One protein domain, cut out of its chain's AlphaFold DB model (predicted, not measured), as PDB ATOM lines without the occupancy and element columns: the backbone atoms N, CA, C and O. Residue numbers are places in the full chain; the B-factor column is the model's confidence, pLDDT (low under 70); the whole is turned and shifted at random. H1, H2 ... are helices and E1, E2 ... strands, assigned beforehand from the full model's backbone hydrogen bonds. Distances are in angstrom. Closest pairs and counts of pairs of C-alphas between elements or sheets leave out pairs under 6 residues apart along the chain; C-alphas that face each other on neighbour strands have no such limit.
ATOM      1  N   PRO A 633      44.639 -31.609 -48.409       61.06
ATOM      2  CA  PRO A 633      44.096 -31.120 -47.156       61.06
ATOM      3  C   PRO A 633      44.980 -31.616 -46.003       61.06
ATOM      4  O   PRO A 633      45.027 -32.815 -45.731       61.06
ATOM      5  N   ASP A 634      45.705 -30.697 -45.368       55.59
ATOM      6  CA  ASP A 634      46.570 -30.989 -44.229       55.59
ATOM      7  C   ASP A 634      45.753 -30.956 -42.929       55.59
ATOM      8  O   ASP A 634      44.959 -30.045 -42.680       55.59
ATOM      9  N   PHE A 635      45.952 -31.971 -42.093       58.06
ATOM     10  CA  PHE A 635      45.376 -32.056 -40.754       58.06
ATOM     11  C   PHE A 635      46.156 -31.247 -39.710       58.06
ATOM     12  O   PHE A 635      45.629 -30.992 -38.623       58.06
ATOM     13  N   GLY A 636      47.401 -30.862 -40.009       55.47
ATOM     14  CA  GLY A 636      48.338 -30.256 -39.068       55.47
ATOM     15  C   GLY A 636      47.857 -28.932 -38.479       55.47
ATOM     16  O   GLY A 636      48.011 -28.713 -37.272       55.47
ATOM     17  N   GLU A 637      47.216 -28.073 -39.275       48.66
ATOM     18  CA  GLU A 637      46.814 -26.748 -38.794       48.66
ATOM     19  C   GLU A 637      45.549 -26.784 -37.938       48.66
ATOM     20  O   GLU A 637      45.549 -26.213 -36.849       48.66
ATOM     21  N   LEU A 638      44.494 -27.494 -38.334       46.19
ATOM     22  CA  LEU A 638      43.252 -27.590 -37.565       46.19
ATOM     23  C   LEU A 638      42.544 -28.888 -37.965       46.19
ATOM     24  O   LEU A 638      42.406 -29.144 -39.156       46.19
ATOM     25  N   GLY A 639      42.002 -29.656 -37.013       51.00
ATOM     26  CA  GLY A 639      41.000 -30.707 -37.266       51.00
ATOM     27  C   GLY A 639      39.690 -30.127 -37.828       51.00
ATOM     28  O   GLY A 639      38.620 -30.251 -37.225       51.00
ATOM     29  N   GLY A 640      39.795 -29.400 -38.939       55.28
ATOM     30  CA  GLY A 640      38.821 -28.490 -39.503       55.28
ATOM     31  C   GLY A 640      37.645 -29.225 -40.121       55.28
ATOM     32  O   GLY A 640      37.700 -30.397 -40.489       55.28
ATOM     33  N   ASN A 641      36.530 -28.514 -40.245       56.38
ATOM     34  CA  ASN A 641      35.302 -29.059 -40.805       56.38
ATOM     35  C   ASN A 641      35.337 -29.201 -42.333       56.38
ATOM     36  O   ASN A 641      34.328 -29.641 -42.882       56.38
ATOM     37  N   ASP A 642      36.428 -28.866 -43.012       62.19
ATOM     38  CA  ASP A 642      36.358 -28.489 -44.428       62.19
ATOM     39  C   ASP A 642      36.865 -29.562 -45.398       62.19
ATOM     40  O   ASP A 642      36.699 -29.419 -46.606       62.19
ATOM     41  N   TYR A 643      37.369 -30.692 -44.891       72.69
ATOM     42  CA  TYR A 643      37.696 -31.829 -45.748       72.69
ATOM     43  C   TYR A 643      36.431 -32.534 -46.268       72.69
ATOM     44  O   TYR A 643      35.444 -32.745 -45.543       72.69
ATOM     45  N   VAL A 644      36.460 -32.880 -47.559       79.38
ATOM     46  CA  VAL A 644      35.375 -33.587 -48.256       79.38
ATOM     47  C   VAL A 644      35.598 -35.094 -48.213       79.38
ATOM     48  O   VAL A 644      34.677 -35.814 -47.843       79.38
ATOM     49  N   THR A 645      36.797 -35.560 -48.556       80.81
ATOM     50  CA  THR A 645      37.278 -36.929 -48.325       80.81
ATOM     51  C   THR A 645      38.227 -36.927 -47.133       80.81
ATOM     52  O   THR A 645      38.802 -35.889 -46.818       80.81
ATOM     53  N   ILE A 646      38.356 -38.055 -46.430       79.12
ATOM     54  CA  ILE A 646      39.364 -38.228 -45.376       79.12
ATOM     55  C   ILE A 646      40.738 -38.259 -46.072       79.12
ATOM     56  O   ILE A 646      40.967 -39.183 -46.853       79.12
ATOM     57  N   PRO A 647      41.615 -37.265 -45.846       67.06
ATOM     58  CA  PRO A 647      42.961 -37.227 -46.407       67.06
ATOM     59  C   PRO A 647      43.793 -38.450 -46.004       67.06
ATOM     60  O   PRO A 647      43.735 -38.912 -44.866       67.06
ATOM     61  N   TRP A 648      44.580 -38.933 -46.957       65.81
ATOM     62  CA  TRP A 648      45.493 -40.074 -46.900       65.81
ATOM     63  C   TRP A 648      46.761 -39.680 -47.683       65.81
ATOM     64  O   TRP A 648      46.578 -38.985 -48.689       65.81
ATOM     65  N   PRO A 649      48.012 -40.006 -47.271       52.88
ATOM     66  CA  PRO A 649      48.450 -41.113 -46.405       52.88
ATOM     67  C   PRO A 649      49.130 -40.719 -45.079       52.88
ATOM     68  O   PRO A 649      49.947 -41.468 -44.550       52.88
ATOM     69  N   TYR A 650      48.868 -39.533 -44.529       58.28
ATOM     70  CA  TYR A 650      49.521 -39.148 -43.274       58.28
ATOM     71  C   TYR A 650      49.027 -40.033 -42.120       58.28
ATOM     72  O   TYR A 650      47.852 -39.981 -41.754       58.28
ATOM     73  N   THR A 651      49.935 -40.835 -41.557       58.97
ATOM     74  CA  THR A 651      49.708 -41.757 -40.436       58.97
ATOM     75  C   THR A 651      49.439 -40.985 -39.144       58.97
ATOM     76  O   THR A 651      50.288 -40.840 -38.267       58.97
ATOM     77  N   VAL A 652      48.229 -40.448 -39.021       69.38
ATOM     78  CA  VAL A 652      47.731 -39.869 -37.773       69.38
ATOM     79  C   VAL A 652      46.979 -40.940 -36.981       69.38
ATOM     80  O   VAL A 652      46.236 -41.725 -37.572       69.38
ATOM     81  N   PRO A 653      47.112 -40.995 -35.645       71.44
ATOM     82  CA  PRO A 653      46.297 -41.881 -34.825       71.44
ATOM     83  C   PRO A 653      44.798 -41.620 -35.044       71.44
ATOM     84  O   PRO A 653      44.288 -40.533 -34.758       71.44
ATOM     85  N   VAL A 654      44.078 -42.624 -35.543       75.50
ATOM     86  CA  VAL A 654      42.633 -42.550 -35.787       75.50
ATOM     87  C   VAL A 654      41.873 -43.119 -34.590       75.50
ATOM     88  O   VAL A 654      42.028 -44.287 -34.236       75.50
ATOM     89  N   VAL A 655      40.992 -42.315 -33.991       73.25
ATOM     90  CA  VAL A 655      40.125 -42.738 -32.884       73.25
ATOM     91  C   VAL A 655      38.685 -42.865 -33.380       73.25
ATOM     92  O   VAL A 655      38.096 -41.916 -33.899       73.25
ATOM     93  N   GLY A 656      38.101 -44.053 -33.198       73.56
ATOM     94  CA  GLY A 656      36.676 -44.314 -33.420       73.56
ATOM     95  C   GLY A 656      36.305 -44.992 -34.738       73.56
ATOM     96  O   GLY A 656      35.218 -45.552 -34.780       73.56
ATOM     97  N   GLY A 657      37.172 -44.985 -35.757       79.75
ATOM     98  CA  GLY A 657      37.099 -45.787 -36.990       79.75
ATOM     99  C   GLY A 657      35.846 -45.695 -37.881       79.75
ATOM    100  O   GLY A 657      34.876 -44.986 -37.588       79.75
ATOM    101  N   LEU A 658      35.833 -46.448 -38.992       82.94
ATOM    102  CA  LEU A 658      34.690 -46.544 -39.919       82.94
ATOM    103  C   LEU A 658      34.001 -47.917 -39.885       82.94
ATOM    104  O   LEU A 658      34.603 -48.962 -39.655       82.94
ATOM    105  N   SER A 659      32.677 -47.914 -40.067       82.81
ATOM    106  CA  SER A 659      31.864 -49.134 -40.060       82.81
ATOM    107  C   SER A 659      31.908 -49.775 -41.442       82.81
ATOM    108  O   SER A 659      31.941 -49.063 -42.443       82.81
ATOM    109  N   SER A 660      31.772 -51.099 -41.525       78.81
ATOM    110  CA  SER A 660      31.529 -51.774 -42.810       78.81
ATOM    111  C   SER A 660      30.254 -51.284 -43.512       78.81
ATOM    112  O   SER A 660      30.125 -51.410 -44.723       78.81
ATOM    113  N   HIS A 661      29.320 -50.674 -42.770       83.56
ATOM    114  CA  HIS A 661      28.097 -50.057 -43.297       83.56
ATOM    115  C   HIS A 661      28.177 -48.521 -43.359       83.56
ATOM    116  O   HIS A 661      27.142 -47.851 -43.446       83.56
ATOM    117  N   SER A 662      29.391 -47.967 -43.293       86.75
ATOM    118  CA  SER A 662      29.668 -46.531 -43.306       86.75
ATOM    119  C   SER A 662      28.976 -45.837 -44.480       86.75
ATOM    120  O   SER A 662      29.083 -46.252 -45.640       86.75
ATOM    121  N   LYS A 663      28.254 -44.755 -44.185       90.00
ATOM    122  CA  LYS A 663      27.711 -43.855 -45.204       90.00
ATOM    123  C   LYS A 663      28.831 -43.224 -46.010       90.00
ATOM    124  O   LYS A 663      28.581 -42.955 -47.181       90.00
ATOM    125  N   TYR A 664      30.010 -43.031 -45.417       89.19
ATOM    126  CA  TYR A 664      31.169 -42.455 -46.093       89.19
ATOM    127  C   TYR A 664      31.632 -43.385 -47.203       89.19
ATOM    128  O   TYR A 664      31.491 -43.016 -48.368       89.19
ATOM    129  N   LEU A 665      32.032 -44.611 -46.846       89.00
ATOM    130  CA  LEU A 665      32.522 -45.625 -47.789       89.00
ATOM    131  C   LEU A 665      31.497 -45.890 -48.892       89.00
ATOM    132  O   LEU A 665      31.801 -45.770 -50.073       89.00
ATOM    133  N   ARG A 666      30.229 -46.094 -48.514       90.31
ATOM    134  CA  ARG A 666      29.149 -46.244 -49.494       90.31
ATOM    135  C   ARG A 666      29.013 -45.029 -50.400       90.31
ATOM    136  O   ARG A 666      28.664 -45.180 -51.561       90.31
ATOM    137  N   SER A 667      29.156 -43.811 -49.887       91.25
ATOM    138  CA  SER A 667      29.015 -42.606 -50.710       91.25
ATOM    139  C   SER A 667      30.210 -42.344 -51.620       91.25
ATOM    140  O   SER A 667      29.994 -41.782 -52.692       91.25
ATOM    141  N   VAL A 668      31.410 -42.785 -51.234       89.44
ATOM    142  CA  VAL A 668      32.600 -42.836 -52.092       89.44
ATOM    143  C   VAL A 668      32.348 -43.800 -53.248       89.44
ATOM    144  O   VAL A 668      32.290 -43.358 -54.394       89.44
ATOM    145  N   GLU A 669      32.018 -45.055 -52.940       87.81
ATOM    146  CA  GLU A 669      31.719 -46.097 -53.929       87.81
ATOM    147  C   GLU A 669      30.578 -45.678 -54.878       87.81
ATOM    148  O   GLU A 669      30.715 -45.712 -56.097       87.81
ATOM    149  N   ASN A 670      29.464 -45.166 -54.338       87.50
ATOM    150  CA  ASN A 670      28.339 -44.679 -55.149       87.50
ATOM    151  C   ASN A 670      28.693 -43.465 -56.025       87.50
ATOM    152  O   ASN A 670      27.969 -43.172 -56.980       87.50
ATOM    153  N   THR A 671      29.715 -42.686 -55.661       87.56
ATOM    154  CA  THR A 671      30.153 -41.539 -56.467       87.56
ATOM    155  C   THR A 671      31.050 -42.007 -57.604       87.56
ATOM    156  O   THR A 671      30.784 -41.610 -58.740       87.56
ATOM    157  N   LEU A 672      32.007 -42.897 -57.317       82.25
ATOM    158  CA  LEU A 672      32.863 -43.555 -58.311       82.25
ATOM    159  C   LEU A 672      32.022 -44.328 -59.341       82.25
ATOM    160  O   LEU A 672      32.101 -44.071 -60.536       82.25
ATOM    161  N   GLN A 673      31.100 -45.179 -58.884       82.25
ATOM    162  CA  GLN A 673      30.223 -45.980 -59.754       82.25
ATOM    163  C   GLN A 673      29.078 -45.169 -60.392       82.25
ATOM    164  O   GLN A 673      28.360 -45.657 -61.264       82.25
ATOM    165  N   GLY A 674      28.844 -43.937 -59.936       79.12
ATOM    166  CA  GLY A 674      27.648 -43.167 -60.277       79.12
ATOM    167  C   GLY A 674      27.709 -42.403 -61.601       79.12
ATOM    168  O   GLY A 674      26.718 -41.755 -61.943       79.12
ATOM    169  N   GLY A 675      28.854 -42.392 -62.296       77.00
ATOM    170  CA  GLY A 675      29.064 -41.635 -63.542       77.00
ATOM    171  C   GLY A 675      28.947 -40.111 -63.385       77.00
ATOM    172  O   GLY A 675      28.692 -39.389 -64.351       77.00
ATOM    173  N   LYS A 676      29.061 -39.603 -62.149       80.56
ATOM    174  CA  LYS A 676      28.876 -38.173 -61.816       80.56
ATOM    175  C   LYS A 676      30.167 -37.367 -61.865       80.56
ATOM    176  O   LYS A 676      30.109 -36.157 -61.656       80.56
ATOM    177  N   ILE A 677      31.283 -38.042 -62.095       77.06
ATOM    178  CA  ILE A 677      32.604 -37.461 -62.275       77.06
ATOM    179  C   ILE A 677      32.751 -37.177 -63.771       77.06
ATOM    180  O   ILE A 677      32.478 -38.037 -64.609       77.06
ATOM    181  N   GLY A 678      33.037 -35.925 -64.110       68.50
ATOM    182  CA  GLY A 678      33.344 -35.519 -65.474       68.50
ATOM    183  C   GLY A 678      34.735 -35.980 -65.893       68.50
ATOM    184  O   GLY A 678      35.596 -36.225 -65.055       68.50
ATOM    185  N   GLU A 679      34.975 -36.044 -67.199       63.38
ATOM    186  CA  GLU A 679      36.263 -36.486 -67.748       63.38
ATOM    187  C   GLU A 679      37.430 -35.598 -67.292       63.38
ATOM    188  O   GLU A 679      38.533 -36.088 -67.057       63.38
ATOM    189  N   ASN A 680      37.161 -34.320 -67.035       64.31
ATOM    190  CA  ASN A 680      38.161 -33.355 -66.583       64.31
ATOM    191  C   ASN A 680      38.211 -33.201 -65.043       64.31
ATOM    192  O   ASN A 680      38.943 -32.365 -64.528       64.31
ATOM    193  N   GLU A 681      37.467 -34.013 -64.276       72.75
ATOM    194  CA  GLU A 681      37.406 -33.952 -62.801       72.75
ATOM    195  C   GLU A 681      38.298 -35.010 -62.122       72.75
ATOM    196  O   GLU A 681      37.965 -35.543 -61.064       72.75
ATOM    197  N   ILE A 682      39.451 -35.315 -62.724       71.31
ATOM    198  CA  ILE A 682      40.315 -36.434 -62.310       71.31
ATOM    199  C   ILE A 682      40.892 -36.286 -60.894       71.31
ATOM    200  O   ILE A 682      41.234 -37.269 -60.253       71.31
ATOM    201  N   ILE A 683      40.998 -35.052 -60.394       75.75
ATOM    202  CA  ILE A 683      41.442 -34.770 -59.023       75.75
ATOM    203  C   ILE A 683      40.416 -35.295 -58.014       75.75
ATOM    204  O   ILE A 683      40.780 -35.939 -57.032       75.75
ATOM    205  N   ASP A 684      39.128 -35.055 -58.276       77.56
ATOM    206  CA  ASP A 684      38.047 -35.567 -57.436       77.56
ATOM    207  C   ASP A 684      38.013 -37.100 -57.488       77.56
ATOM    208  O   ASP A 684      37.849 -37.749 -56.458       77.56
ATOM    209  N   GLU A 685      38.202 -37.672 -58.678       78.06
ATOM    210  CA  GLU A 685      38.316 -39.117 -58.892       78.06
ATOM    211  C   GLU A 685      39.473 -39.720 -58.096       78.06
ATOM    212  O   GLU A 685      39.272 -40.676 -57.352       78.06
ATOM    213  N   TYR A 686      40.651 -39.099 -58.170       76.69
ATOM    214  CA  TYR A 686      41.840 -39.504 -57.431       76.69
ATOM    215  C   TYR A 686      41.600 -39.487 -55.917       76.69
ATOM    216  O   TYR A 686      41.854 -40.480 -55.240       76.69
ATOM    217  N   PHE A 687      41.033 -38.408 -55.370       78.56
ATOM    218  CA  PHE A 687      40.735 -38.339 -53.937       78.56
ATOM    219  C   PHE A 687      39.700 -39.369 -53.475       78.56
ATOM    220  O   PHE A 687      39.794 -39.865 -52.352       78.56
ATOM    221  N   LEU A 688      38.699 -39.678 -54.300       82.62
ATOM    222  CA  LEU A 688      37.723 -40.730 -54.004       82.62
ATOM    223  C   LEU A 688      38.356 -42.113 -54.038       82.62
ATOM    224  O   LEU A 688      38.023 -42.960 -53.217       82.62
ATOM    225  N   PHE A 689      39.254 -42.320 -54.986       79.25
ATOM    226  CA  PHE A 689      39.947 -43.571 -55.172       79.25
ATOM    227  C   PHE A 689      40.892 -43.884 -54.003       79.25
ATOM    228  O   PHE A 689      40.799 -44.948 -53.396       79.25
ATOM    229  N   GLU A 690      41.721 -42.916 -53.603       77.50
ATOM    230  CA  GLU A 690      42.551 -43.010 -52.394       77.50
ATOM    231  C   GLU A 690      41.686 -43.256 -51.146       77.50
ATOM    232  O   GLU A 690      41.991 -44.104 -50.309       77.50
ATOM    233  N   ALA A 691      40.540 -42.574 -51.047       81.62
ATOM    234  CA  ALA A 691      39.591 -42.771 -49.957       81.62
ATOM    235  C   ALA A 691      38.931 -44.161 -49.935       81.62
ATOM    236  O   ALA A 691      38.577 -44.634 -48.856       81.62
ATOM    237  N   GLU A 692      38.710 -44.786 -51.092       83.62
ATOM    238  CA  GLU A 692      38.170 -46.146 -51.205       83.62
ATOM    239  C   GLU A 692      39.202 -47.195 -50.776       83.62
ATOM    240  O   GLU A 692      38.842 -48.203 -50.167       83.62
ATOM    241  N   LYS A 693      40.482 -46.950 -51.079       77.69
ATOM    242  CA  LYS A 693      41.592 -47.872 -50.808       77.69
ATOM    243  C   LYS A 693      42.149 -47.778 -49.394       77.69
ATOM    244  O   LYS A 693      42.801 -48.719 -48.958       77.69
ATOM    245  N   ASN A 694      41.889 -46.680 -48.694       78.88
ATOM    246  CA  ASN A 694      42.367 -46.469 -47.336       78.88
ATOM    247  C   ASN A 694      41.754 -47.481 -46.346       78.88
ATOM    248  O   ASN A 694      40.568 -47.407 -46.003       78.88
ATOM    249  N   ASP A 695      42.588 -48.394 -45.848       77.94
ATOM    250  CA  ASP A 695      42.236 -49.427 -44.876       77.94
ATOM    251  C   ASP A 695      42.793 -49.180 -43.458       77.94
ATOM    252  O   ASP A 695      42.387 -49.875 -42.522       77.94
ATOM    253  N   GLU A 696      43.616 -48.148 -43.236       78.38
ATOM    254  CA  GLU A 696      44.148 -47.822 -41.896       78.38
ATOM    255  C   GLU A 696      43.168 -46.997 -41.039       78.38
ATOM    256  O   GLU A 696      43.462 -46.668 -39.890       78.38
ATOM    257  N   LEU A 697      41.957 -46.692 -41.525       80.06
ATOM    258  CA  LEU A 697      40.956 -45.955 -40.737       80.06
ATOM    259  C   LEU A 697      40.407 -46.749 -39.542       80.06
ATOM    260  O   LEU A 697      39.733 -46.176 -38.690       80.06
ATOM    261  N   GLY A 698      40.654 -48.057 -39.458       78.38
ATOM    262  CA  GLY A 698      40.172 -48.898 -38.362       78.38
ATOM    263  C   GLY A 698      38.646 -49.094 -38.341       78.38
ATOM    264  O   GLY A 698      37.904 -48.644 -39.217       78.38
ATOM    265  N   LYS A 699      38.147 -49.811 -37.325       77.06
ATOM    266  CA  LYS A 699      36.726 -50.198 -37.206       77.06
ATOM    267  C   LYS A 699      35.926 -49.204 -36.378       77.06
ATOM    268  O   LYS A 699      36.415 -48.705 -35.370       77.06
ATOM    269  N   ASN A 700      34.669 -48.978 -36.767       77.94
ATOM    270  CA  ASN A 700      33.801 -48.081 -36.017       77.94
ATOM    271  C   ASN A 700      33.506 -48.592 -34.603       77.94
ATOM    272  O   ASN A 700      33.041 -49.721 -34.436       77.94
ATOM    273  N   VAL A 701      33.712 -47.724 -33.615       70.19
ATOM    274  CA  VAL A 701      33.337 -47.942 -32.217       70.19
ATOM    275  C   VAL A 701      32.186 -46.987 -31.897       70.19
ATOM    276  O   VAL A 701      32.395 -45.803 -31.642       70.19
ATOM    277  N   GLU A 702      30.946 -47.478 -32.002       63.78
ATOM    278  CA  GLU A 702      29.728 -46.647 -31.925       63.78
ATOM    279  C   GLU A 702      29.606 -45.874 -30.606       63.78
ATOM    280  O   GLU A 702      29.148 -44.728 -30.576       63.78
ATOM    281  N   LYS A 703      30.002 -46.526 -29.512       65.50
ATOM    282  CA  LYS A 703      30.035 -45.984 -28.160       65.50
ATOM    283  C   LYS A 703      31.365 -46.352 -27.542       65.50
ATOM    284  O   LYS A 703      31.728 -47.525 -27.551       65.50
ATOM    285  N   ILE A 704      32.053 -45.349 -27.025       64.50
ATOM    286  CA  ILE A 704      33.349 -45.512 -26.391       64.50
ATOM    287  C   ILE A 704      33.387 -44.570 -25.182       64.50
ATOM    288  O   ILE A 704      33.096 -43.380 -25.326       64.50
ATOM    289  N   ASP A 705      33.662 -45.097 -23.992       65.31
ATOM    290  CA  ASP A 705      33.938 -44.325 -22.772       65.31
ATOM    291  C   ASP A 705      35.439 -44.310 -22.514       65.31
ATOM    292  O   ASP A 705      35.960 -44.736 -21.488       65.31
ATOM    293  N   LEU A 706      36.159 -43.844 -23.530       68.62
ATOM    294  CA  LEU A 706      37.605 -43.802 -23.509       68.62
ATOM    295  C   LEU A 706      38.030 -42.367 -23.231       68.62
ATOM    296  O   LEU A 706      37.968 -41.506 -24.107       68.62
ATOM    297  N   GLU A 707      38.419 -42.114 -21.985       73.31
ATOM    298  CA  GLU A 707      38.907 -40.806 -21.537       73.31
ATOM    299  C   GLU A 707      40.322 -40.530 -22.063       73.31
ATOM    300  O   GLU A 707      40.655 -39.394 -22.393       73.31
ATOM    301  N   GLN A 708      41.144 -41.575 -22.188       77.38
ATOM    302  CA  GLN A 708      42.557 -41.454 -22.522       77.38
ATOM    303  C   GLN A 708      43.084 -42.666 -23.297       77.38
ATOM    304  O   GLN A 708      42.838 -43.811 -22.916       77.38
ATOM    305  N   VAL A 709      43.859 -42.408 -24.353       80.25
ATOM    306  CA  VAL A 709      44.706 -43.398 -25.037       80.25
ATOM    307  C   VAL A 709      46.163 -43.079 -24.727       80.25
ATOM    308  O   VAL A 709      46.576 -41.934 -24.887       80.25
ATOM    309  N   ARG A 710      46.961 -44.086 -24.368       80.88
ATOM    310  CA  ARG A 710      48.425 -43.993 -24.380       80.88
ATOM    311  C   ARG A 710      49.005 -45.090 -25.251       80.88
ATOM    312  O   ARG A 710      48.616 -46.250 -25.122       80.88
ATOM    313  N   PHE A 711      49.936 -44.721 -26.116       81.44
ATOM    314  CA  PHE A 711      50.683 -45.650 -26.947       81.44
ATOM    315  C   PHE A 711      52.147 -45.670 -26.513       81.44
ATOM    316  O   PHE A 711      52.784 -44.623 -26.408       81.44
ATOM    317  N   PHE A 712      52.669 -46.871 -26.270       79.88
ATOM    318  CA  PHE A 712      54.068 -47.128 -25.943       79.88
ATOM    319  C   PHE A 712      54.616 -48.077 -27.009       79.88
ATOM    320  O   PHE A 712      54.119 -49.194 -27.154       79.88
ATOM    321  N   ASN A 713      55.615 -47.643 -27.776       71.81
ATOM    322  CA  ASN A 713      56.188 -48.446 -28.861       71.81
ATOM    323  C   ASN A 713      57.302 -49.410 -28.401       71.81
ATOM    324  O   ASN A 713      57.775 -50.215 -29.201       71.81
ATOM    325  N   ARG A 714      57.705 -49.362 -27.122       67.31
ATOM    326  CA  ARG A 714      58.692 -50.278 -26.530       67.31
ATOM    327  C   ARG A 714      58.009 -51.293 -25.613       67.31
ATOM    328  O   ARG A 714      57.305 -50.918 -24.680       67.31
ATOM    329  N   GLY A 715      58.252 -52.585 -25.848       56.25
ATOM    330  CA  GLY A 715      57.604 -53.718 -25.161       56.25
ATOM    331  C   GLY A 715      58.019 -53.956 -23.703       56.25
ATOM    332  O   GLY A 715      57.884 -55.070 -23.206       56.25
ATOM    333  N   VAL A 716      58.552 -52.943 -23.021       56.94
ATOM    334  CA  VAL A 716      59.061 -53.045 -21.639       56.94
ATOM    335  C   VAL A 716      57.936 -52.932 -20.602       56.94
ATOM    336  O   VAL A 716      58.155 -53.154 -19.415       56.94
ATOM    337  N   PHE A 717      56.722 -52.606 -21.049       64.19
ATOM    338  CA  PHE A 717      55.564 -52.384 -20.198       64.19
ATOM    339  C   PHE A 717      54.498 -53.449 -20.452       64.19
ATOM    340  O   PHE A 717      53.925 -53.527 -21.539       64.19
ATOM    341  N   ASP A 718      54.220 -54.274 -19.445       65.88
ATOM    342  CA  ASP A 718      53.060 -55.155 -19.452       65.88
ATOM    343  C   ASP A 718      51.887 -54.523 -18.683       65.88
ATOM    344  O   ASP A 718      52.011 -53.499 -18.002       65.88
ATOM    345  N   MET A 719      50.707 -55.136 -18.783       67.62
ATOM    346  CA  MET A 719      49.523 -54.624 -18.092       67.62
ATOM    347  C   MET A 719      49.691 -54.649 -16.560       67.62
ATOM    348  O   MET A 719      49.085 -53.837 -15.866       67.62
ATOM    349  N   HIS A 720      50.547 -55.523 -16.012       66.00
ATOM    350  CA  HIS A 720      50.850 -55.546 -14.579       66.00
ATOM    351  C   HIS A 720      51.659 -54.330 -14.137       66.00
ATOM    352  O   HIS A 720      51.372 -53.764 -13.083       66.00
ATOM    353  N   TYR A 721      52.623 -53.898 -14.945       70.06
ATOM    354  CA  TYR A 721      53.376 -52.672 -14.726       70.06
ATOM    355  C   TYR A 721      52.453 -51.451 -14.744       70.06
ATOM    356  O   TYR A 721      52.433 -50.672 -13.792       70.06
ATOM    357  N   HIS A 722      51.608 -51.324 -15.772       69.12
ATOM    358  CA  HIS A 722      50.695 -50.184 -15.906       69.12
ATOM    359  C   HIS A 722      49.630 -50.108 -14.804       69.12
ATOM    360  O   HIS A 722      49.283 -49.009 -14.365       69.12
ATOM    361  N   LEU A 723      49.143 -51.258 -14.329       68.94
ATOM    362  CA  LEU A 723      48.162 -51.345 -13.241       68.94
ATOM    363  C   LEU A 723      48.805 -51.317 -11.842       68.94
ATOM    364  O   LEU A 723      48.090 -51.262 -10.840       68.94
ATOM    365  N   GLY A 724      50.139 -51.309 -11.752       64.69
ATOM    366  CA  GLY A 724      50.876 -51.277 -10.486       64.69
ATOM    367  C   GLY A 724      50.889 -52.609  -9.725       64.69
ATOM    368  O   GLY A 724      51.190 -52.628  -8.533       64.69
ATOM    369  N   SER A 866      48.377 -46.544  -5.170       48.12
ATOM    370  CA  SER A 866      49.060 -45.252  -5.282       48.12
ATOM    371  C   SER A 866      49.280 -44.933  -6.761       48.12
ATOM    372  O   SER A 866      49.867 -45.780  -7.426       48.12
ATOM    373  N   ARG A 867      48.818 -43.759  -7.238       49.09
ATOM    374  CA  ARG A 867      48.979 -43.197  -8.606       49.09
ATOM    375  C   ARG A 867      49.745 -44.120  -9.563       49.09
ATOM    376  O   ARG A 867      50.949 -43.956  -9.749       49.09
ATOM    377  N   ASN A 868      49.057 -45.111 -10.121       62.06
ATOM    378  CA  ASN A 868      49.625 -45.937 -11.178       62.06
ATOM    379  C   ASN A 868      49.473 -45.198 -12.520       62.06
ATOM    380  O   ASN A 868      48.847 -44.134 -12.600       62.06
ATOM    381  N   ILE A 869      50.064 -45.750 -13.579       68.81
ATOM    382  CA  ILE A 869      49.980 -45.146 -14.910       68.81
ATOM    383  C   ILE A 869      48.505 -45.022 -15.322       68.81
ATOM    384  O   ILE A 869      48.106 -43.978 -15.814       68.81
ATOM    385  N   ALA A 870      47.665 -46.009 -15.018       64.75
ATOM    386  CA  ALA A 870      46.239 -45.980 -15.351       64.75
ATOM    387  C   ALA A 870      45.399 -44.902 -14.614       64.75
ATOM    388  O   ALA A 870      44.374 -44.481 -15.140       64.75
ATOM    389  N   ASP A 871      45.824 -44.428 -13.437       65.94
ATOM    390  CA  ASP A 871      45.048 -43.525 -12.565       65.94
ATOM    391  C   ASP A 871      45.414 -42.033 -12.738       65.94
ATOM    392  O   ASP A 871      44.879 -41.163 -12.041       65.94
ATOM    393  N   THR A 872      46.361 -41.715 -13.623       70.88
ATOM    394  CA  THR A 872      46.871 -40.351 -13.852       70.88
ATOM    395  C   THR A 872      46.316 -39.764 -15.142       70.88
ATOM    396  O   THR A 872      46.352 -40.402 -16.188       70.88
ATOM    397  N   ILE A 873      45.824 -38.521 -15.081       73.31
ATOM    398  CA  ILE A 873      45.157 -37.858 -16.216       73.31
ATOM    399  C   ILE A 873      46.153 -37.431 -17.302       73.31
ATOM    400  O   ILE A 873      45.780 -37.392 -18.469       73.31
ATOM    401  N   PHE A 874      47.407 -37.145 -16.955       81.00
ATOM    402  CA  PHE A 874      48.447 -36.752 -17.908       81.00
ATOM    403  C   PHE A 874      49.714 -37.570 -17.683       81.00
ATOM    404  O   PHE A 874      50.055 -37.884 -16.540       81.00
ATOM    405  N   ILE A 875      50.419 -37.898 -18.763       82.38
ATOM    406  CA  ILE A 875      51.664 -38.671 -18.714       82.38
ATOM    407  C   ILE A 875      52.761 -37.927 -17.943       82.38
ATOM    408  O   ILE A 875      53.548 -38.547 -17.228       82.38
ATOM    409  N   ASP A 876      52.732 -36.597 -17.978       80.56
ATOM    410  CA  ASP A 876      53.631 -35.728 -17.216       80.56
ATOM    411  C   ASP A 876      53.432 -35.812 -15.695       80.56
ATOM    412  O   ASP A 876      54.380 -35.594 -14.932       80.56
ATOM    413  N   ASP A 877      52.231 -36.184 -15.234       79.19
ATOM    414  CA  ASP A 877      51.925 -36.349 -13.807       79.19
ATOM    415  C   ASP A 877      52.454 -37.680 -13.240       79.19
ATOM    416  O   ASP A 877      52.422 -37.903 -12.022       79.19
ATOM    417  N   ILE A 878      52.936 -38.580 -14.106       76.38
ATOM    418  CA  ILE A 878      53.456 -39.894 -13.723       76.38
ATOM    419  C   ILE A 878      54.878 -39.735 -13.202       76.38
ATOM    420  O   ILE A 878      55.766 -39.311 -13.932       76.38
ATOM    421  N   THR A 879      55.134 -40.120 -11.950       71.75
ATOM    422  CA  THR A 879      56.473 -40.056 -11.329       71.75
ATOM    423  C   THR A 879      57.489 -41.014 -11.954       71.75
ATOM    424  O   THR A 879      58.691 -40.810 -11.820       71.75
ATOM    425  N   ASP A 880      57.008 -42.049 -12.635       74.25
ATOM    426  CA  ASP A 880      57.806 -43.004 -13.391       74.25
ATOM    427  C   ASP A 880      58.429 -42.356 -14.638       74.25
ATOM    428  O   ASP A 880      57.774 -42.141 -15.661       74.25
ATOM    429  N   TYR A 881      59.723 -42.054 -14.531       75.00
ATOM    430  CA  TYR A 881      60.528 -41.468 -15.600       75.00
ATOM    431  C   TYR A 881      60.547 -42.329 -16.869       75.00
ATOM    432  O   TYR A 881      60.543 -41.797 -17.980       75.00
ATOM    433  N   TYR A 882      60.568 -43.656 -16.718       74.19
ATOM    434  CA  TYR A 882      60.675 -44.564 -17.851       74.19
ATOM    435  C   TYR A 882      59.352 -44.612 -18.618       74.19
ATOM    436  O   TYR A 882      59.361 -44.466 -19.836       74.19
ATOM    437  N   ALA A 883      58.213 -44.705 -17.928       76.81
ATOM    438  CA  ALA A 883      56.902 -44.594 -18.563       76.81
ATOM    439  C   ALA A 883      56.707 -43.228 -19.235       76.81
ATOM    440  O   ALA A 883      56.272 -43.169 -20.383       76.81
ATOM    441  N   ARG A 884      57.085 -42.134 -18.565       79.69
ATOM    442  CA  ARG A 884      56.930 -40.783 -19.116       79.69
ATOM    443  C   ARG A 884      57.671 -40.602 -20.442       79.69
ATOM    444  O   ARG A 884      57.074 -40.172 -21.418       79.69
ATOM    445  N   ASN A 885      58.939 -41.003 -20.494       77.38
ATOM    446  CA  ASN A 885      59.787 -40.786 -21.670       77.38
ATOM    447  C   ASN A 885      59.577 -41.786 -22.813       77.38
ATOM    448  O   ASN A 885      60.122 -41.589 -23.894       77.38
ATOM    449  N   HIS A 886      58.832 -42.868 -22.581       80.88
ATOM    450  CA  HIS A 886      58.549 -43.878 -23.606       80.88
ATOM    451  C   HIS A 886      57.091 -43.873 -24.070       80.88
ATOM    452  O   HIS A 886      56.708 -44.704 -24.898       80.88
ATOM    453  N   CYS A 887      56.269 -42.951 -23.562       83.12
ATOM    454  CA  CYS A 887      54.960 -42.692 -24.138       83.12
ATOM    455  C   CYS A 887      55.149 -41.982 -25.479       83.12
ATOM    456  O   CYS A 887      55.623 -40.852 -25.543       83.12
ATOM    457  N   THR A 888      54.815 -42.676 -26.561       84.44
ATOM    458  CA  THR A 888      54.953 -42.159 -27.924       84.44
ATOM    459  C   THR A 888      53.820 -41.190 -28.257       84.44
ATOM    460  O   THR A 888      54.052 -40.180 -28.907       84.44
ATOM    461  N   VAL A 889      52.597 -41.501 -27.818       85.19
ATOM    462  CA  VAL A 889      51.406 -40.663 -28.016       85.19
ATOM    463  C   VAL A 889      50.500 -40.789 -26.794       85.19
ATOM    464  O   VAL A 889      50.184 -41.907 -26.377       85.19
ATOM    465  N   GLU A 890      50.015 -39.667 -26.268       85.56
ATOM    466  CA  GLU A 890      48.931 -39.604 -25.289       85.56
ATOM    467  C   GLU A 890      47.773 -38.771 -25.852       85.56
ATOM    468  O   GLU A 890      47.876 -37.559 -25.976       85.56
ATOM    469  N   LEU A 891      46.640 -39.407 -26.156       84.31
ATOM    470  CA  LEU A 891      45.429 -38.710 -26.587       84.31
ATOM    471  C   LEU A 891      44.457 -38.606 -25.419       84.31
ATOM    472  O   LEU A 891      43.863 -39.606 -25.008       84.31
ATOM    473  N   ASN A 892      44.275 -37.395 -24.899       80.25
ATOM    474  CA  ASN A 892      43.312 -37.125 -23.840       80.25
ATOM    475  C   ASN A 892      41.987 -36.614 -24.432       80.25
ATOM    476  O   ASN A 892      41.844 -35.440 -24.782       80.25
ATOM    477  N   ASN A 893      40.984 -37.491 -24.503       75.19
ATOM    478  CA  ASN A 893      39.666 -37.185 -25.065       75.19
ATOM    479  C   ASN A 893      38.839 -36.223 -24.187       75.19
ATOM    480  O   ASN A 893      37.768 -35.785 -24.604       75.19
ATOM    481  N   GLY A 894      39.323 -35.854 -22.996       71.38
ATOM    482  CA  GLY A 894      38.776 -34.748 -22.209       71.38
ATOM    483  C   GLY A 894      39.108 -33.365 -22.789       71.38
ATOM    484  O   GLY A 894      38.408 -32.395 -22.495       71.38
ATOM    485  N   SER A 895      40.129 -33.273 -23.651       71.12
ATOM    486  CA  SER A 895      40.672 -32.024 -24.207       71.12
ATOM    487  C   SER A 895      40.538 -31.964 -25.734       71.12
ATOM    488  O   SER A 895      41.500 -31.721 -26.455       71.12
ATOM    489  N   VAL A 896      39.332 -32.210 -26.250       74.62
ATOM    490  CA  VAL A 896      39.066 -32.163 -27.699       74.62
ATOM    491  C   VAL A 896      39.007 -30.717 -28.199       74.62
ATOM    492  O   VAL A 896      38.131 -29.949 -27.790       74.62
ATOM    493  N   LEU A 897      39.861 -30.369 -29.164       70.56
ATOM    494  CA  LEU A 897      39.768 -29.119 -29.919       70.56
ATOM    495  C   LEU A 897      39.124 -29.398 -31.285       70.56
ATOM    496  O   LEU A 897      39.757 -29.866 -32.228       70.56
ATOM    497  N   GLY A 898      37.823 -29.127 -31.405       74.25
ATOM    498  CA  GLY A 898      37.074 -29.422 -32.630       74.25
ATOM    499  C   GLY A 898      36.850 -30.926 -32.824       74.25
ATOM    500  O   GLY A 898      36.002 -31.507 -32.152       74.25
ATOM    501  N   LYS A 899      37.555 -31.540 -33.782       74.62
ATOM    502  CA  LYS A 899      37.551 -32.998 -34.038       74.62
ATOM    503  C   LYS A 899      38.951 -33.615 -33.952       74.62
ATOM    504  O   LYS A 899      39.146 -34.750 -34.377       74.62
ATOM    505  N   SER A 900      39.915 -32.867 -33.432       74.44
ATOM    506  CA  SER A 900      41.251 -33.362 -33.125       74.44
ATOM    507  C   SER A 900      41.439 -33.456 -31.617       74.44
ATOM    508  O   SER A 900      40.834 -32.702 -30.850       74.44
ATOM    509  N   VAL A 901      42.282 -34.393 -31.209       79.19
ATOM    510  CA  VAL A 901      42.739 -34.574 -29.833       79.19
ATOM    511  C   VAL A 901      44.226 -34.275 -29.835       79.19
ATOM    512  O   VAL A 901      44.964 -34.897 -30.596       79.19
ATOM    513  N   ASP A 902      44.649 -33.299 -29.043       79.06
ATOM    514  CA  ASP A 902      46.067 -32.962 -28.961       79.06
ATOM    515  C   ASP A 902      46.829 -34.075 -28.233       79.06
ATOM    516  O   ASP A 902      46.314 -34.691 -27.294       79.06
ATOM    517  N   ASP A 903      48.051 -34.339 -28.692       82.81
ATOM    518  CA  ASP A 903      48.971 -35.247 -28.022       82.81
ATOM    519  C   ASP A 903      49.585 -34.572 -26.795       82.81
ATOM    520  O   ASP A 903      50.444 -33.692 -26.907       82.81
ATOM    521  N   SER A 904      49.156 -34.997 -25.610       82.50
ATOM    522  CA  SER A 904      49.681 -34.484 -24.349       82.50
ATOM    523  C   SER A 904      50.987 -35.147 -23.909       82.50
ATOM    524  O   SER A 904      51.504 -34.779 -22.861       82.50
ATOM    525  N   SER A 905      51.578 -36.046 -24.711       80.50
ATOM    526  CA  SER A 905      52.920 -36.592 -24.441       80.50
ATOM    527  C   SER A 905      54.067 -35.624 -24.728       80.50
ATOM    528  O   SER A 905      55.211 -35.900 -24.376       80.50
ATOM    529  N   GLY A 906      53.774 -34.481 -25.357       74.00
ATOM    530  CA  GLY A 906      54.774 -33.464 -25.682       74.00
ATOM    531  C   GLY A 906      55.509 -33.694 -27.006       74.00
ATOM    532  O   GLY A 906      56.299 -32.842 -27.405       74.00
ATOM    533  N   ASN A 907      55.204 -34.775 -27.734       75.62
ATOM    534  CA  ASN A 907      55.797 -35.077 -29.045       75.62
ATOM    535  C   ASN A 907      55.135 -34.313 -30.208       75.62
ATOM    536  O   ASN A 907      55.584 -34.389 -31.351       75.62
ATOM    537  N   GLY A 908      54.081 -33.539 -29.926       72.19
ATOM    538  CA  GLY A 908      53.427 -32.664 -30.900       72.19
ATOM    539  C   GLY A 908      52.536 -33.392 -31.910       72.19
ATOM    540  O   GLY A 908      52.157 -32.795 -32.921       72.19
ATOM    541  N   HIS A 909      52.188 -34.659 -31.666       76.38
ATOM    542  CA  HIS A 909      51.237 -35.383 -32.505       76.38
ATOM    543  C   HIS A 909      49.796 -34.862 -32.314       76.38
ATOM    544  O   HIS A 909      49.484 -34.074 -31.421       76.38
ATOM    545  N   LYS A 910      48.878 -35.296 -33.182       73.00
ATOM    546  CA  LYS A 910      47.437 -35.043 -33.038       73.00
ATOM    547  C   LYS A 910      46.667 -36.300 -33.416       73.00
ATOM    548  O   LYS A 910      46.931 -36.901 -34.454       73.00
ATOM    549  N   GLY A 911      45.712 -36.689 -32.583       73.94
ATOM    550  CA  GLY A 911      44.745 -37.738 -32.880       73.94
ATOM    551  C   GLY A 911      43.539 -37.184 -33.633       73.94
ATOM    552  O   GLY A 911      43.080 -36.072 -33.363       73.94
ATOM    553  N   LEU A 912      42.990 -37.964 -34.560       76.00
ATOM    554  CA  LEU A 912      41.804 -37.599 -35.328       76.00
ATOM    555  C   LEU A 912      40.570 -38.341 -34.801       76.00
ATOM    556  O   LEU A 912      40.512 -39.572 -34.840       76.00
ATOM    557  N   LEU A 913      39.543 -37.598 -34.378       76.00
ATOM    558  CA  LEU A 913      38.222 -38.161 -34.101       76.00
ATOM    559  C   LEU A 913      37.445 -38.247 -35.409       76.00
ATOM    560  O   LEU A 913      36.879 -37.258 -35.890       76.00
ATOM    561  N   ILE A 914      37.384 -39.447 -35.976       76.06
ATOM    562  CA  ILE A 914      36.564 -39.696 -37.158       76.06
ATOM    563  C   ILE A 914      35.237 -40.325 -36.780       76.06
ATOM    564  O   ILE A 914      35.085 -41.001 -35.768       76.06
ATOM    565  N   GLY A 915      34.260 -40.129 -37.648       73.19
ATOM    566  CA  GLY A 915      33.051 -40.919 -37.596       73.19
ATOM    567  C   GLY A 915      32.234 -40.763 -38.859       73.19
ATOM    568  O   GLY A 915      32.637 -40.080 -39.797       73.19
ATOM    569  N   ASP A 916      31.093 -41.436 -38.908       81.81
ATOM    570  CA  ASP A 916      30.392 -41.644 -40.169       81.81
ATOM    571  C   ASP A 916      29.771 -40.345 -40.722       81.81
ATOM    572  O   ASP A 916      29.090 -39.597 -40.010       81.81
ATOM    573  N   TYR A 917      29.980 -40.085 -42.012       86.25
ATOM    574  CA  TYR A 917      29.386 -38.976 -42.759       86.25
ATOM    575  C   TYR A 917      29.194 -39.347 -44.219       86.25
ATOM    576  O   TYR A 917      29.670 -40.369 -44.675       86.25
ATOM    577  N   LYS A 918      28.473 -38.530 -44.976       89.44
ATOM    578  CA  LYS A 918      28.192 -38.787 -46.383       89.44
ATOM    579  C   LYS A 918      28.821 -37.707 -47.250       89.44
ATOM    580  O   LYS A 918      28.703 -36.526 -46.919       89.44
ATOM    581  N   ILE A 919      29.402 -38.094 -48.379       90.44
ATOM    582  CA  ILE A 919      29.797 -37.174 -49.449       90.44
ATOM    583  C   ILE A 919      28.770 -37.169 -50.585       90.44
ATOM    584  O   ILE A 919      27.936 -38.073 -50.715       90.44
ATOM    585  N   LYS A 920      28.787 -36.115 -51.402       88.94
ATOM    586  CA  LYS A 920      27.897 -35.981 -52.554       88.94
ATOM    587  C   LYS A 920      28.527 -35.158 -53.671       88.94
ATOM    588  O   LYS A 920      28.765 -33.964 -53.512       88.94
ATOM    589  N   LYS A 921      28.627 -35.783 -54.842       88.25
ATOM    590  CA  LYS A 921      28.720 -35.129 -56.151       88.25
ATOM    591  C   LYS A 921      27.318 -35.050 -56.755       88.25
ATOM    592  O   LYS A 921      26.625 -36.064 -56.860       88.25
ATOM    593  N   THR A 922      26.835 -33.853 -57.086       84.06
ATOM    594  CA  THR A 922      25.480 -33.695 -57.654       84.06
ATOM    595  C   THR A 922      25.424 -33.993 -59.146       84.06
ATOM    596  O   THR A 922      24.437 -34.570 -59.593       84.06
ATOM    597  N   LYS A 923      26.450 -33.581 -59.895       82.38
ATOM    598  CA  LYS A 923      26.593 -33.745 -61.346       82.38
ATOM    599  C   LYS A 923      28.043 -33.456 -61.757       82.38
ATOM    600  O   LYS A 923      28.762 -32.852 -60.958       82.38
ATOM    601  N   LYS A 924      28.398 -33.822 -62.993       80.38
ATOM    602  CA  LYS A 924      29.659 -33.443 -63.648       80.38
ATOM    603  C   LYS A 924      29.849 -31.916 -63.616       80.38
ATOM    604  O   LYS A 924      28.864 -31.171 -63.713       80.38
ATOM    605  N   GLY A 925      31.085 -31.458 -63.442       74.12
ATOM    606  CA  GLY A 925      31.468 -30.038 -63.430       74.12
ATOM    607  C   GLY A 925      31.046 -29.264 -62.172       74.12
ATOM    608  O   GLY A 925      30.946 -28.036 -62.189       74.12
ATOM    609  N   LYS A 926      30.699 -29.950 -61.075       79.56
ATOM    610  CA  LYS A 926      30.366 -29.312 -59.786       79.56
ATOM    611  C   LYS A 926      31.208 -29.911 -58.674       79.56
ATOM    612  O   LYS A 926      31.184 -31.128 -58.550       79.56
ATOM    613  N   PRO A 927      31.863 -29.112 -57.816       79.44
ATOM    614  CA  PRO A 927      32.788 -29.639 -56.816       79.44
ATOM    615  C   PRO A 927      32.103 -30.644 -55.888       79.44
ATOM    616  O   PRO A 927      30.911 -30.514 -55.568       79.44
ATOM    617  N   MET A 928      32.852 -31.661 -55.459       84.50
ATOM    618  CA  MET A 928      32.390 -32.546 -54.396       84.50
ATOM    619  C   MET A 928      32.152 -31.756 -53.111       84.50
ATOM    620  O   MET A 928      32.838 -30.785 -52.807       84.50
ATOM    621  N   ARG A 929      31.162 -32.187 -52.331       85.50
ATOM    622  CA  ARG A 929      30.913 -31.617 -51.009       85.50
ATOM    623  C   ARG A 929      30.446 -32.670 -50.032       85.50
ATOM    624  O   ARG A 929      29.891 -33.706 -50.408       85.50
ATOM    625  N   ARG A 930      30.578 -32.349 -48.755       86.44
ATOM    626  CA  ARG A 930      29.987 -33.138 -47.685       86.44
ATOM    627  C   ARG A 930      28.459 -32.943 -47.643       86.44
ATOM    628  O   ARG A 930      27.970 -31.818 -47.684       86.44
ATOM    629  N   ASP A 931      27.704 -34.039 -47.569       84.62
ATOM    630  CA  ASP A 931      26.225 -34.093 -47.538       84.62
ATOM    631  C   ASP A 931      25.677 -34.264 -46.107       84.62
ATOM    632  O   ASP A 931      24.481 -34.099 -45.875       84.62
ATOM    633  N   SER A 932      26.530 -34.600 -45.132       82.69
ATOM    634  CA  SER A 932      26.156 -34.678 -43.712       82.69
ATOM    635  C   SER A 932      27.296 -34.288 -42.774       82.69
ATOM    636  O   SER A 932      28.463 -34.441 -43.105       82.69
ATOM    637  N   PHE A 933      26.982 -33.856 -41.555       80.31
ATOM    638  CA  PHE A 933      28.003 -33.644 -40.525       80.31
ATOM    639  C   PHE A 933      28.703 -34.954 -40.131       80.31
ATOM    640  O   PHE A 933      28.091 -36.023 -40.183       80.31
ATOM    641  N   ILE A 934      29.969 -34.844 -39.720       77.75
ATOM    642  CA  ILE A 934      30.768 -35.952 -39.176       77.75
ATOM    643  C   ILE A 934      30.226 -36.334 -37.808       77.75
ATOM    644  O   ILE A 934      30.165 -35.495 -36.906       77.75
ATOM    645  N   LYS A 935      29.810 -37.593 -37.665       75.25
ATOM    646  CA  LYS A 935      29.316 -38.141 -36.404       75.25
ATOM    647  C   LYS A 935      30.464 -38.711 -35.581       75.25
ATOM    648  O   LYS A 935      30.678 -39.914 -35.609       75.25
ATOM    649  N   VAL A 936      31.176 -37.855 -34.859       74.75
ATOM    650  CA  VAL A 936      32.220 -38.310 -33.930       74.75
ATOM    651  C   VAL A 936      31.626 -39.171 -32.798       74.75
ATOM    652  O   VAL A 936      30.458 -38.952 -32.434       74.75
TER     653      VAL A 936
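AT A GLANCE: This is residues 633 to 724 and 866 to 936 of the 946 residues of an uncharacterized protein of Candidatus Pelagibacter sp. TMED64 (UniProt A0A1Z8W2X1). This is a loose rod with little regular structure: a small curled sheet, E1 to E4, lies between the helix pair H1 and H2 toward one end and short helices H3 and H4 toward the other. Of 163 printed residues, 57 are in named elements, mixed, in the order H1 H2 E1 H3 H4 E2 E3 E4. The sheet's order is E1 E2 E3 E4, antiparallel. The radius of gyration of the C-alphas is 18.9 A; the spans are 62 by 28 by 26 A.

HOW THE PARTS SIT: Start at H1, residues 663 to 672, which touches H2, residues 682 to 693, closest at the C-alphas of Val 668 and Leu 688, 5.9 A. They run opposite ways at a steep tilt of 45 degrees. Next find E1, residues 708 to 712, antiparallel to E2, residues 887 to 897, with N 709 and O 891 at 2.9 A, within hydrogen-bond range. H3, residues 719 to 723, is not on the sheet; H4, residues 881 to 886, only grazes it. E2 bends by 90 degrees at residue 894. E2, E3, residues 900 to 903, and E4, residues 910 to 913, form a meander, each the antiparallel neighbour of the one before; N 897 and O 900 are 3.0 A apart, N 901 and O 911 2.8 A. In H1 to H4 every O i to N i+4 pair is within hydrogen-bond range.

IN THESE COORDINATES: Find C-alpha 663 at (27.711, -43.855, -45.204), where H1 begins its 14.1 A; H2 measures 16.3 A and E2 21.2 A. E4 ends at C-alpha 913, (38.222, -38.161, -34.101).

THE WHOLE: Residues 725 to 865 are not printed; C-alphas 724 and 866 are 8.2 A apart. The link H2 to E1 is long. In the model, 40 printed residues have pLDDT under 70, among them 633 to 642.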